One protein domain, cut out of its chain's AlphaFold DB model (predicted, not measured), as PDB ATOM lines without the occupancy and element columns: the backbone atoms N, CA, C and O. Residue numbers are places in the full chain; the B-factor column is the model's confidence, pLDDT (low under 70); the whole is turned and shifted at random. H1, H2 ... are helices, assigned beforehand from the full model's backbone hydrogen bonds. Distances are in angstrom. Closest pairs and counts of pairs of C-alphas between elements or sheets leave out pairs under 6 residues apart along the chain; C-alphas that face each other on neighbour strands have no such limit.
ATOM      1  N   ALA A   2     -36.377  24.844 -32.314       71.94
ATOM      2  CA  ALA A   2     -37.594  24.527 -31.544       71.94
ATOM      3  C   ALA A   2     -37.723  23.031 -31.189       71.94
ATOM      4  O   ALA A   2     -38.093  22.691 -30.068       71.94
ATOM      5  N   HIS A   3     -37.334  22.147 -32.113       81.19
ATOM      6  CA  HIS A   3     -37.389  20.699 -31.909       81.19
ATOM      7  C   HIS A   3     -36.428  20.227 -30.802       81.19
ATOM      8  O   HIS A   3     -36.857  19.575 -29.860       81.19
ATOM      9  N   ALA A   4     -35.164  20.665 -30.824       83.62
ATOM     10  CA  ALA A   4     -34.181  20.365 -29.776       83.62
ATOM     11  C   ALA A   4     -34.621  20.813 -28.369       83.62
ATOM     12  O   ALA A   4     -34.434  20.079 -27.401       83.62
ATOM     13  N   ASN A   5     -35.231  21.996 -28.246       84.69
ATOM     14  CA  ASN A   5     -35.752  22.469 -26.962       84.69
ATOM     15  C   ASN A   5     -36.947  21.622 -26.482       84.69
ATOM     16  O   ASN A   5     -37.071  21.389 -25.284       84.69
ATOM     17  N   SER A   6     -37.786  21.119 -27.396       86.62
ATOM     18  CA  SER A   6     -38.889  20.204 -27.063       86.62
ATOM     19  C   SER A   6     -38.384  18.898 -26.447       86.62
ATOM     20  O   SER A   6     -38.929  18.451 -25.443       86.62
ATOM     21  N   ILE A   7     -37.308  18.320 -26.992       87.69
ATOM     22  CA  ILE A   7     -36.698  17.090 -26.455       87.69
ATOM     23  C   ILE A   7     -36.181  17.332 -25.029       87.69
ATOM     24  O   ILE A   7     -36.411  16.527 -24.130       87.69
ATOM     25  N   VAL A   8     -35.531  18.477 -24.786       87.50
ATOM     26  CA  VAL A   8     -35.068  18.851 -23.438       87.50
ATOM     27  C   VAL A   8     -36.240  18.987 -22.462       87.50
ATOM     28  O   VAL A   8     -36.148  18.505 -21.337       87.50
ATOM     29  N   GLN A   9     -37.364  19.574 -22.883       86.94
ATOM     30  CA  GLN A   9     -38.557  19.677 -22.033       86.94
ATOM     31  C   GLN A   9     -39.198  18.316 -21.740       86.94
ATOM     32  O   GLN A   9     -39.655  18.089 -20.620       86.94
ATOM     33  N   GLN A  10     -39.187  17.384 -22.694       87.31
ATOM     34  CA  GLN A  10     -39.648  16.013 -22.456       87.31
ATOM     35  C   GLN A  10     -38.765  15.295 -21.430       87.31
ATOM     36  O   GLN A  10     -39.289  14.627 -20.541       87.31
ATOM     37  N   LEU A  11     -37.444  15.487 -21.495       87.88
ATOM     38  CA  LEU A  11     -36.500  14.930 -20.522       87.88
ATOM     39  C   LEU A  11     -36.712  15.503 -19.116       87.88
ATOM     40  O   LEU A  11     -36.770  14.741 -18.155       87.88
ATOM     41  N   ILE A  12     -36.913  16.820 -18.996       86.69
ATOM     42  CA  ILE A  12     -37.275  17.458 -17.717       86.69
ATOM     43  C   ILE A  12     -38.584  16.876 -17.179       86.69
ATOM     44  O   ILE A  12     -38.662  16.500 -16.013       86.69
ATOM     45  N   SER A  13     -39.605  16.765 -18.033       85.38
ATOM     46  CA  SER A  13     -40.925  16.243 -17.651       85.38
ATOM     47  C   SER A  13     -40.875  14.775 -17.218       85.38
ATOM     48  O   SER A  13     -41.679  14.346 -16.396       85.38
ATOM     49  N   ALA A  14     -39.918  14.010 -17.747       80.38
ATOM     50  CA  ALA A  14     -39.652  12.629 -17.362       80.38
ATOM     51  C   ALA A  14     -38.776  12.493 -16.100       80.38
ATOM     52  O   ALA A  14     -38.480  11.372 -15.689       80.38
ATOM     53  N   GLY A  15     -38.354  13.607 -15.492       80.00
ATOM     54  CA  GLY A  15     -37.492  13.617 -14.308       80.00
ATOM     55  C   GLY A  15     -36.038  13.229 -14.590       80.00
ATOM     56  O   GLY A  15     -35.354  12.757 -13.685       80.00
ATOM     57  N   ALA A  16     -35.565  13.393 -15.828       84.12
ATOM     58  CA  ALA A  16     -34.190  13.081 -16.198       84.12
ATOM     59  C   ALA A  16     -33.191  14.052 -15.546       84.12
ATOM     60  O   ALA A  16     -33.407  15.268 -15.514       84.12
ATOM     61  N   ASP A  17     -32.056  13.524 -15.083       84.12
ATOM     62  CA  ASP A  17     -30.923  14.351 -14.667       84.12
ATOM     63  C   ASP A  17     -30.200  14.863 -15.916       84.12
ATOM     64  O   ASP A  17     -29.342  14.186 -16.480       84.12
ATOM     65  N   LEU A  18     -30.509  16.095 -16.328       84.31
ATOM     66  CA  LEU A  18     -29.945  16.703 -17.536       84.31
ATOM     67  C   LEU A  18     -28.412  16.784 -17.531       84.31
ATOM     68  O   LEU A  18     -27.799  16.795 -18.603       84.31
ATOM     69  N   SER A  19     -27.776  16.840 -16.355       83.75
ATOM     70  CA  SER A  19     -26.313  16.829 -16.251       83.75
ATOM     71  C   SER A  19     -25.767  15.451 -16.607       83.75
ATOM     72  O   SER A  19     -24.815  15.346 -17.384       83.75
ATOM     73  N   TYR A  20     -26.410  14.400 -16.100       82.69
ATOM     74  CA  TYR A  20     -26.109  13.018 -16.451       82.69
ATOM     75  C   TYR A  20     -26.439  12.712 -17.918       82.69
ATOM     76  O   TYR A  20     -25.566  12.235 -18.652       82.69
ATOM     77  N   THR A  21     -27.634  13.084 -18.395       83.75
ATOM     78  CA  THR A  21     -28.053  12.895 -19.792       83.75
ATOM     79  C   THR A  21     -27.088  13.588 -20.753       83.75
ATOM     80  O   THR A  21     -26.744  13.026 -21.787       83.75
ATOM     81  N   ARG A  22     -26.573  14.780 -20.413       85.69
ATOM     82  CA  ARG A  22     -25.566  15.490 -21.222       85.69
ATOM     83  C   ARG A  22     -24.253  14.712 -21.340       85.69
ATOM     84  O   ARG A  22     -23.649  14.717 -22.416       85.69
ATOM     85  N   ILE A  23     -23.792  14.080 -20.261       82.81
ATOM     86  CA  ILE A  23     -22.570  13.262 -20.274       82.81
ATOM     87  C   ILE A  23     -22.805  12.009 -21.122       82.81
ATOM     88  O   ILE A  23     -22.014  11.727 -22.018       82.81
ATOM     89  N   MET A  24     -23.917  11.305 -20.905       84.50
ATOM     90  CA  MET A  24     -24.248  10.098 -21.669       84.50
ATOM     91  C   MET A  24     -24.486  10.398 -23.153       84.50
ATOM     92  O   MET A  24     -24.015   9.661 -24.011       84.50
ATOM     93  N   PHE A  25     -25.117  11.524 -23.488       83.88
ATOM     94  CA  PHE A  25     -25.289  11.962 -24.874       83.88
ATOM     95  C   PHE A  25     -23.950  12.285 -25.554       83.88
ATOM     96  O   PHE A  25     -23.751  11.960 -26.723       83.88
ATOM     97  N   ARG A  26     -22.992  12.874 -24.822       82.44
ATOM     98  CA  ARG A  26     -21.621  13.079 -25.320       82.44
ATOM     99  C   ARG A  26     -20.922  11.747 -25.592       82.44
ATOM    100  O   ARG A  26     -20.298  11.612 -26.639       82.44
ATOM    101  N   ASN A  27     -21.061  10.778 -24.692       80.81
ATOM    102  CA  ASN A  27     -20.512   9.436 -24.876       80.81
ATOM    103  C   ASN A  27     -21.122   8.755 -26.117       80.81
ATOM    104  O   ASN A  27     -20.385   8.239 -26.951       80.81
ATOM    105  N   ALA A  28     -22.441   8.872 -26.317       78.50
ATOM    106  CA  ALA A  28     -23.137   8.349 -27.500       78.50
ATOM    107  C   ALA A  28     -22.630   8.953 -28.821       78.50
ATOM    108  O   ALA A  28     -22.598   8.271 -29.844       78.50
ATOM    109  N   ILE A  29     -22.233  10.231 -28.814       80.56
ATOM    110  CA  ILE A  29     -21.629  10.898 -29.977       80.56
ATOM    111  C   ILE A  29     -20.213  10.377 -30.260       80.56
ATOM    112  O   ILE A  29     -19.800  10.285 -31.415       80.56
ATOM    113  N   ASN A  30     -19.463  10.057 -29.209       77.75
ATOM    114  CA  ASN A  30     -18.081   9.597 -29.309       77.75
ATOM    115  C   ASN A  30     -17.959   8.093 -29.608       77.75
ATOM    116  O   ASN A  30     -16.853   7.614 -29.841       77.75
ATOM    117  N   GLY A  31     -19.077   7.360 -29.626       69.62
ATOM    118  CA  GLY A  31     -19.084   5.901 -29.752       69.62
ATOM    119  C   GLY A  31     -18.695   5.180 -28.456       69.62
ATOM    120  O   GLY A  31     -18.380   3.992 -28.486       69.62
ATOM    121  N   ASP A  32     -18.716   5.892 -27.330       69.50
ATOM    122  CA  ASP A  32     -18.445   5.346 -26.005       69.50
ATOM    123  C   ASP A  32     -19.708   4.699 -25.413       69.50
ATOM    124  O   ASP A  32     -20.840   5.013 -25.789       69.50
ATOM    125  N   GLY A  33     -19.518   3.811 -24.434       64.56
ATOM    126  CA  GLY A  33     -20.623   3.162 -23.731       64.56
ATOM    127  C   GLY A  33     -21.584   4.171 -23.091       64.56
ATOM    128  O   GLY A  33     -21.167   5.079 -22.365       64.56
ATOM    129  N   VAL A  34     -22.879   3.981 -23.343       77.69
ATOM    130  CA  VAL A  34     -23.961   4.804 -22.795       77.69
ATOM    131  C   VAL A  34     -24.844   4.001 -21.857       77.69
ATOM    132  O   VAL A  34     -25.175   2.848 -22.126       77.69
ATOM    133  N   ALA A  35     -25.249   4.630 -20.760       76.81
ATOM    134  CA  ALA A  35     -26.218   4.089 -19.822       76.81
ATOM    135  C   ALA A  35     -27.286   5.158 -19.587       76.81
ATOM    136  O   ALA A  35     -27.111   6.054 -18.774       76.81
ATOM    137  N   PHE A  36     -28.371   5.100 -20.354       79.69
ATOM    138  CA  PHE A  36     -29.542   5.940 -20.119       79.69
ATOM    139  C   PHE A  36     -30.528   5.191 -19.222       79.69
ATOM    140  O   PHE A  36     -30.618   3.962 -19.278       79.69
ATOM    141  N   SER A  37     -31.294   5.920 -18.415       78.81
ATOM    142  CA  SER A  37     -32.487   5.349 -17.789       78.81
ATOM    143  C   SER A  37     -33.502   4.933 -18.860       78.81
ATOM    144  O   SER A  37     -33.494   5.440 -19.983       78.81
ATOM    145  N   GLN A  38     -34.428   4.035 -18.517       75.81
ATOM    146  CA  GLN A  38     -35.443   3.553 -19.461       75.81
ATOM    147  C   GLN A  38     -36.304   4.692 -20.045       75.81
ATOM    148  O   GLN A  38     -36.696   4.639 -21.212       75.81
ATOM    149  N   ALA A  39     -36.572   5.737 -19.255       76.94
ATOM    150  CA  ALA A  39     -37.327   6.912 -19.688       76.94
ATOM    151  C   ALA A  39     -36.521   7.793 -20.657       76.94
ATOM    152  O   ALA A  39     -37.021   8.150 -21.723       76.94
ATOM    153  N   GLU A  40     -35.256   8.084 -20.334       81.00
ATOM    154  CA  GLU A  40     -34.352   8.843 -21.210       81.00
ATOM    155  C   GLU A  40     -34.101   8.108 -22.526       81.00
ATOM    156  O   GLU A  40     -34.144   8.712 -23.593       81.00
ATOM    157  N   GLN A  41     -33.889   6.792 -22.463       81.50
ATOM    158  CA  GLN A  41     -33.660   5.961 -23.639       81.50
ATOM    159  C   GLN A  41     -34.870   5.975 -24.573       81.50
ATOM    160  O   GLN A  41     -34.695   6.097 -25.781       81.50
ATOM    161  N   ARG A  42     -36.093   5.895 -24.033       81.94
ATOM    162  CA  ARG A  42     -37.323   5.951 -24.833       81.94
ATOM    163  C   ARG A  42     -37.465   7.283 -25.570       81.94
ATOM    164  O   ARG A  42     -37.730   7.272 -26.765       81.94
ATOM    165  N   ILE A  43     -37.254   8.399 -24.871       85.69
ATOM    166  CA  ILE A  43     -37.342   9.748 -25.450       85.69
ATOM    167  C   ILE A  43     -36.244   9.949 -26.502       85.69
ATOM    168  O   ILE A  43     -36.500  10.438 -27.597       85.69
ATOM    169  N   LEU A  44     -35.008   9.539 -26.208       85.00
ATOM    170  CA  LEU A  44     -33.889   9.720 -27.130       85.00
ATOM    171  C   LEU A  44     -33.990   8.822 -28.365       85.00
ATOM    172  O   LEU A  44     -33.646   9.282 -29.446       85.00
ATOM    173  N   LEU A  45     -34.485   7.588 -28.245       83.62
ATOM    174  CA  LEU A  45     -34.682   6.693 -29.392       83.62
ATOM    175  C   LEU A  45     -35.759   7.184 -30.364       83.62
ATOM    176  O   LEU A  45     -35.664   6.902 -31.554       83.62
ATOM    177  N   GLU A  46     -36.753   7.932 -29.886       85.81
ATOM    178  CA  GLU A  46     -37.780   8.535 -30.744       85.81
ATOM    179  C   GLU A  46     -37.184   9.580 -31.703       85.81
ATOM    180  O   GLU A  46     -37.640   9.731 -32.835       85.81
ATOM    181  N   HIS A  47     -36.116  10.257 -31.276       84.19
ATOM    182  CA  HIS A  47     -35.449  11.314 -32.040       84.19
ATOM    183  C   HIS A  47     -34.111  10.881 -32.667       84.19
ATOM    184  O   HIS A  47     -33.655  11.486 -33.637       84.19
ATOM    185  N   PHE A  48     -33.490   9.830 -32.131       84.31
ATOM    186  CA  PHE A  48     -32.225   9.244 -32.572       84.31
ATOM    187  C   PHE A  48     -32.357   7.709 -32.638       84.31
ATOM    188  O   PHE A  48     -31.804   7.002 -31.789       84.31
ATOM    189  N   PRO A  49     -33.074   7.167 -33.639       76.62
ATOM    190  CA  PRO A  49     -33.406   5.741 -33.700       76.62
ATOM    191  C   PRO A  49     -32.172   4.833 -33.782       76.62
ATOM    192  O   PRO A  49     -32.146   3.760 -33.182       76.62
ATOM    193  N   ASP A  50     -31.107   5.293 -34.443       73.94
ATOM    194  CA  ASP A  50     -29.872   4.523 -34.628       73.94
ATOM    195  C   ASP A  50     -28.863   4.669 -33.480       73.94
ATOM    196  O   ASP A  50     -27.791   4.063 -33.527       73.94
ATOM    197  N   MET A  51     -29.195   5.429 -32.427       76.19
ATOM    198  CA  MET A  51     -28.277   5.753 -31.327       76.19
ATOM    199  C   MET A  51     -27.633   4.514 -30.691       76.19
ATOM    200  O   MET A  51     -26.467   4.560 -30.313       76.19
ATOM    201  N   LEU A  52     -28.374   3.412 -30.562       67.75
ATOM    202  CA  LEU A  52     -27.879   2.191 -29.910       67.75
ATOM    203  C   LEU A  52     -27.110   1.264 -30.853       67.75
ATOM    204  O   LEU A  52     -26.288   0.481 -30.389       67.75
ATOM    205  N   ALA A  53     -27.387   1.333 -32.156       65.19
ATOM    206  CA  ALA A  53     -26.769   0.463 -33.153       65.19
ATOM    207  C   ALA A  53     -25.495   1.083 -33.745       65.19
ATOM    208  O   ALA A  53     -24.511   0.382 -33.962       65.19
ATOM    209  N   HIS A  54     -25.506   2.397 -33.982       65.75
ATOM    210  CA  HIS A  54     -24.458   3.108 -34.718       65.75
ATOM    211  C   HIS A  54     -23.927   4.344 -33.974       65.75
ATOM    212  O   HIS A  54     -23.072   5.059 -34.503       65.75
ATOM    213  N   GLY A  55     -24.411   4.609 -32.756       69.50
ATOM    214  CA  GLY A  55     -24.119   5.848 -32.041       69.50
ATOM    215  C   GLY A  55     -24.855   7.049 -32.640       69.50
ATOM    216  O   GLY A  55     -25.732   6.918 -33.495       69.50
ATOM    217  N   ILE A  56     -24.506   8.250 -32.183       78.44
ATOM    218  CA  ILE A  56     -25.103   9.493 -32.689       78.44
ATOM    219  C   ILE A  56     -24.117  10.190 -33.612       78.44
ATOM    220  O   ILE A  56     -23.045  10.626 -33.196       78.44
ATOM    221  N   ASN A  57     -24.506  10.382 -34.873       76.88
ATOM    222  CA  ASN A  57     -23.682  11.135 -35.807       76.88
ATOM    223  C   ASN A  57     -23.610  12.619 -35.397       76.88
ATOM    224  O   ASN A  57     -24.584  13.370 -35.510       76.88
ATOM    225  N   ARG A  58     -22.409  13.046 -34.986       75.38
ATOM    226  CA  ARG A  58     -22.077  14.412 -34.539       75.38
ATOM    227  C   ARG A  58     -22.390  15.521 -35.546       75.38
ATOM    228  O   ARG A  58     -22.466  16.684 -35.159       75.38
ATOM    229  N   HIS A  59     -22.508  15.181 -36.828       73.56
ATOM    230  CA  HIS A  59     -22.740  16.133 -37.911       73.56
ATOM    231  C   HIS A  59     -24.224  16.342 -38.223       73.56
ATOM    232  O   HIS A  59     -24.554  17.209 -39.029       73.56
ATOM    233  N   THR A  60     -25.121  15.590 -37.582       80.88
ATOM    234  CA  THR A  60     -26.560  15.808 -37.744       80.88
ATOM    235  C   THR A  60     -26.981  17.116 -37.079       80.88
ATOM    236  O   THR A  60     -26.549  17.456 -35.974       80.88
ATOM    237  N   GLU A  61     -27.837  17.868 -37.769       83.00
ATOM    238  CA  GLU A  61     -28.323  19.164 -37.294       83.00
ATOM    239  C   GLU A  61     -29.013  19.032 -35.931       83.00
ATOM    240  O   GLU A  61     -28.702  19.784 -35.007       83.00
ATOM    241  N   LEU A  62     -29.840  17.994 -35.772       84.62
ATOM    242  CA  LEU A  62     -30.547  17.702 -34.532       84.62
ATOM    243  C   LEU A  62     -29.601  17.419 -33.356       84.62
ATOM    244  O   LEU A  62     -29.803  17.969 -32.276       84.62
ATOM    245  N   ALA A  63     -28.536  16.631 -33.548       82.38
ATOM    246  CA  ALA A  63     -27.584  16.335 -32.474       82.38
ATOM    247  C   ALA A  63     -26.827  17.588 -32.011       82.38
ATOM    248  O   ALA A  63     -26.632  17.797 -30.809       82.38
ATOM    249  N   ARG A  64     -26.429  18.458 -32.950       83.62
ATOM    250  CA  ARG A  64     -25.750  19.726 -32.644       83.62
ATOM    251  C   ARG A  64     -26.669  20.689 -31.895       83.62
ATOM    252  O   ARG A  64     -26.255  21.281 -30.896       83.62
ATOM    253  N   GLU A  65     -27.907  20.839 -32.358       86.38
ATOM    254  CA  GLU A  65     -28.887  21.713 -31.713       86.38
ATOM    255  C   GLU A  65     -29.286  21.213 -30.323       86.38
ATOM    256  O   GLU A  65     -29.331  22.004 -29.379       86.38
ATOM    257  N   PHE A  66     -29.518  19.908 -30.179       87.00
ATOM    258  CA  PHE A  66     -29.868  19.283 -28.907       87.00
ATOM    259  C   PHE A  66     -28.723  19.364 -27.889       87.00
ATOM    260  O   PHE A  66     -28.956  19.750 -26.743       87.00
ATOM    261  N   ARG A  67     -27.463  19.157 -28.310       85.31
ATOM    262  CA  ARG A  67     -26.274  19.397 -27.464       85.31
ATOM    263  C   ARG A  67     -26.232  20.839 -26.950       85.31
ATOM    264  O   ARG A  67     -25.942  21.069 -25.774       85.31
ATOM    265  N   GLY A  68     -26.526  21.809 -27.817       83.56
ATOM    266  CA  GLY A  68     -26.604  23.221 -27.442       83.56
ATOM    267  C   GLY A  68     -27.751  23.519 -26.471       83.56
ATOM    268  O   GLY A  68     -27.565  24.278 -25.522       83.56
ATOM    269  N   ALA A  69     -28.918  22.906 -26.680       86.81
ATOM    270  CA  ALA A  69     -30.087  23.057 -25.816       86.81
ATOM    271  C   ALA A  69     -29.846  22.483 -24.412       86.81
ATOM    272  O   ALA A  69     -30.024  23.207 -23.433       86.81
ATOM    273  N   LEU A  70     -29.328  21.252 -24.312       86.56
ATOM    274  CA  LEU A  70     -28.943  20.634 -23.039       86.56
ATOM    275  C   LEU A  70     -27.924  21.485 -22.273       86.56
ATOM    276  O   LEU A  70     -28.053  21.680 -21.068       86.56
ATOM    277  N   HIS A  71     -26.915  22.029 -22.962       86.38
ATOM    278  CA  HIS A  71     -25.906  22.872 -22.319       86.38
ATOM    279  C   HIS A  71     -26.501  24.147 -21.709       86.38
ATOM    280  O   HIS A  71     -26.134  24.529 -20.598       86.38
ATOM    281  N   ARG A  72     -27.395  24.829 -22.436       85.75
ATOM    282  CA  ARG A  72     -28.064  26.039 -21.934       85.75
ATOM    283  C   ARG A  72     -28.920  25.732 -20.712       85.75
ATOM    284  O   ARG A  72     -28.886  26.492 -19.751       85.75
ATOM    285  N   GLU A  73     -29.634  24.616 -20.745       84.44
ATOM    286  CA  GLU A  73     -30.556  24.240 -19.683       84.44
ATOM    287  C   GLU A  73     -29.839  23.810 -18.398       84.44
ATOM    288  O   GLU A  73     -30.176  24.288 -17.319       84.44
ATOM    289  N   VAL A  74     -28.770  23.014 -18.505       86.31
ATOM    290  CA  VAL A  74     -27.927  22.663 -17.346       86.31
ATOM    291  C   VAL A  74     -27.340  23.922 -16.701       86.31
ATOM    292  O   VAL A  74     -27.373  24.072 -15.482       86.31
ATOM    293  N   ARG A  75     -26.872  24.886 -17.507       84.94
ATOM    294  CA  ARG A  75     -26.362  26.169 -16.994       84.94
ATOM    295  C   ARG A  75     -27.441  27.006 -16.310       84.94
ATOM    296  O   ARG A  75     -27.127  27.717 -15.359       84.94
ATOM    297  N   ARG A  76     -28.688  26.928 -16.780       84.62
ATOM    298  CA  ARG A  76     -29.833  27.586 -16.144       84.62
ATOM    299  C   ARG A  76     -30.137  26.965 -14.779       84.62
ATOM    300  O   ARG A  76     -30.203  27.699 -13.800       84.62
ATOM    301  N   GLN A  77     -30.198  25.636 -14.690       80.12
ATOM    302  CA  GLN A  77     -30.416  24.920 -13.424       80.12
ATOM    303  C   GLN A  77     -29.290  25.170 -12.403       80.12
ATOM    304  O   GLN A  77     -29.558  25.350 -11.213       80.12
ATOM    305  N   GLU A  78     -28.033  25.244 -12.860       75.31
ATOM    306  CA  GLU A  78     -26.879  25.618 -12.027       75.31
ATOM    307  C   GLU A  78     -26.987  27.053 -11.482       75.31
ATOM    308  O   GLU A  78     -26.575  27.315 -10.351       75.31
ATOM    309  N   ALA A  79     -27.537  27.983 -12.269       73.44
ATOM    310  CA  ALA A  79     -27.728  29.375 -11.866       73.44
ATOM    311  C   ALA A  79     -28.912  29.554 -10.901       73.44
ATOM    312  O   ALA A  79     -28.817  30.347  -9.967       73.44
ATOM    313  N   GLU A  80     -29.998  28.801 -11.091       66.31
ATOM    314  CA  GLU A  80     -31.188  28.824 -10.226       66.31
ATOM    315  C   GLU A  80     -30.956  28.118  -8.876       66.31
ATOM    316  O   GLU A  80     -31.549  28.497  -7.870       66.31
TER     317      GLU A  80
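What this domain is: This is residues 2 to 80 of the 438 residues of the protein "Type III effector HopAB2" of Pseudomonas syringae pv. tagetis (UniProt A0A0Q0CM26). Four helices stand round a small core as the corners of a four-sided ring, H5 next to H1, H1 next to H3, H3 near H2, and H2 next to H5. H1 and H3 run side by side, as do H2 and the long H5; H1 crosses H5 steeply, and the short H4 sits near the last residues of H2 and of H3. You are reading 79 residues with five named helices, in the order H1, H2, H3, H4, H5, and no named strand, so the class is all helix. The whole is compact, with a radius of gyration of the C-alphas of 11.5 A and spans of 36 by 25 by 20 A.

Where its parts are: Find C-alpha 2 at (-37.594, 24.527, -31.544); from there H1 runs through residues 2 to 13, 16.5 A from first to last C-alpha. H2 follows at residues 18 to 30, 18.2 A long. H3 is residues 38 to 47, 14.8 A long, and begins with C-alpha 38 at (-35.443, 3.553, -19.461). H4 is residues 51 to 54, 5.8 A long. H5, the longest helix, takes residues 61 to 80 over 28.9 A and ends with C-alpha 80 at (-31.188, 28.824, -10.226).

How they stand to each other: Start at H1, which touches H5 with its residues 3 to 8 alone. The closest C-alphas there are those of Ala 4 and Phe 66, 4.5 A apart, and the two run the same way at a steep tilt of 48 degrees. With residues 7 to 11 alone H1 touches H3, at a shallow tilt of 11 degrees, opposite ways; the closest C-alphas, of Leu 11 and Glu 40, are 6.5 A apart. Move on to H2, which touches residues 67 to 74 of H5 at a shallow tilt of 28 degrees, opposite ways, with the closest C-alphas, of Ser 19 and Val 74, 6.2 A apart. H2 and H3 are close but not clearly touching; their closest C-alphas, of Thr 21 and Glu 40, are 7.6 A apart. H4 touches no helix, but C-alpha 51 is 6.9 A from that of Ala 28 in H2 and 6.8 A from that of Leu 45 in H3, the closest C-alphas of each pair. H3 and H5 are only just apart, at 8.4 A. In H1, H2 and H5 every O i to N i+4 pair is within hydrogen-bond range, in H3 5 of 6 are, and H4 is too short for such a pair.

The domain as a whole: The two C-alphas farthest apart, of Ala 53 and Glu 80, are 36.7 A from each other. The printed part has no cut, and no link is long: H1 to H2 and H3 to H4 are tight, H2 to H3 and H4 to H5 short. The mean pLDDT of the printed part is 80.7; look for values under 70 at residues 31 to 33, 52 to 55 and 80.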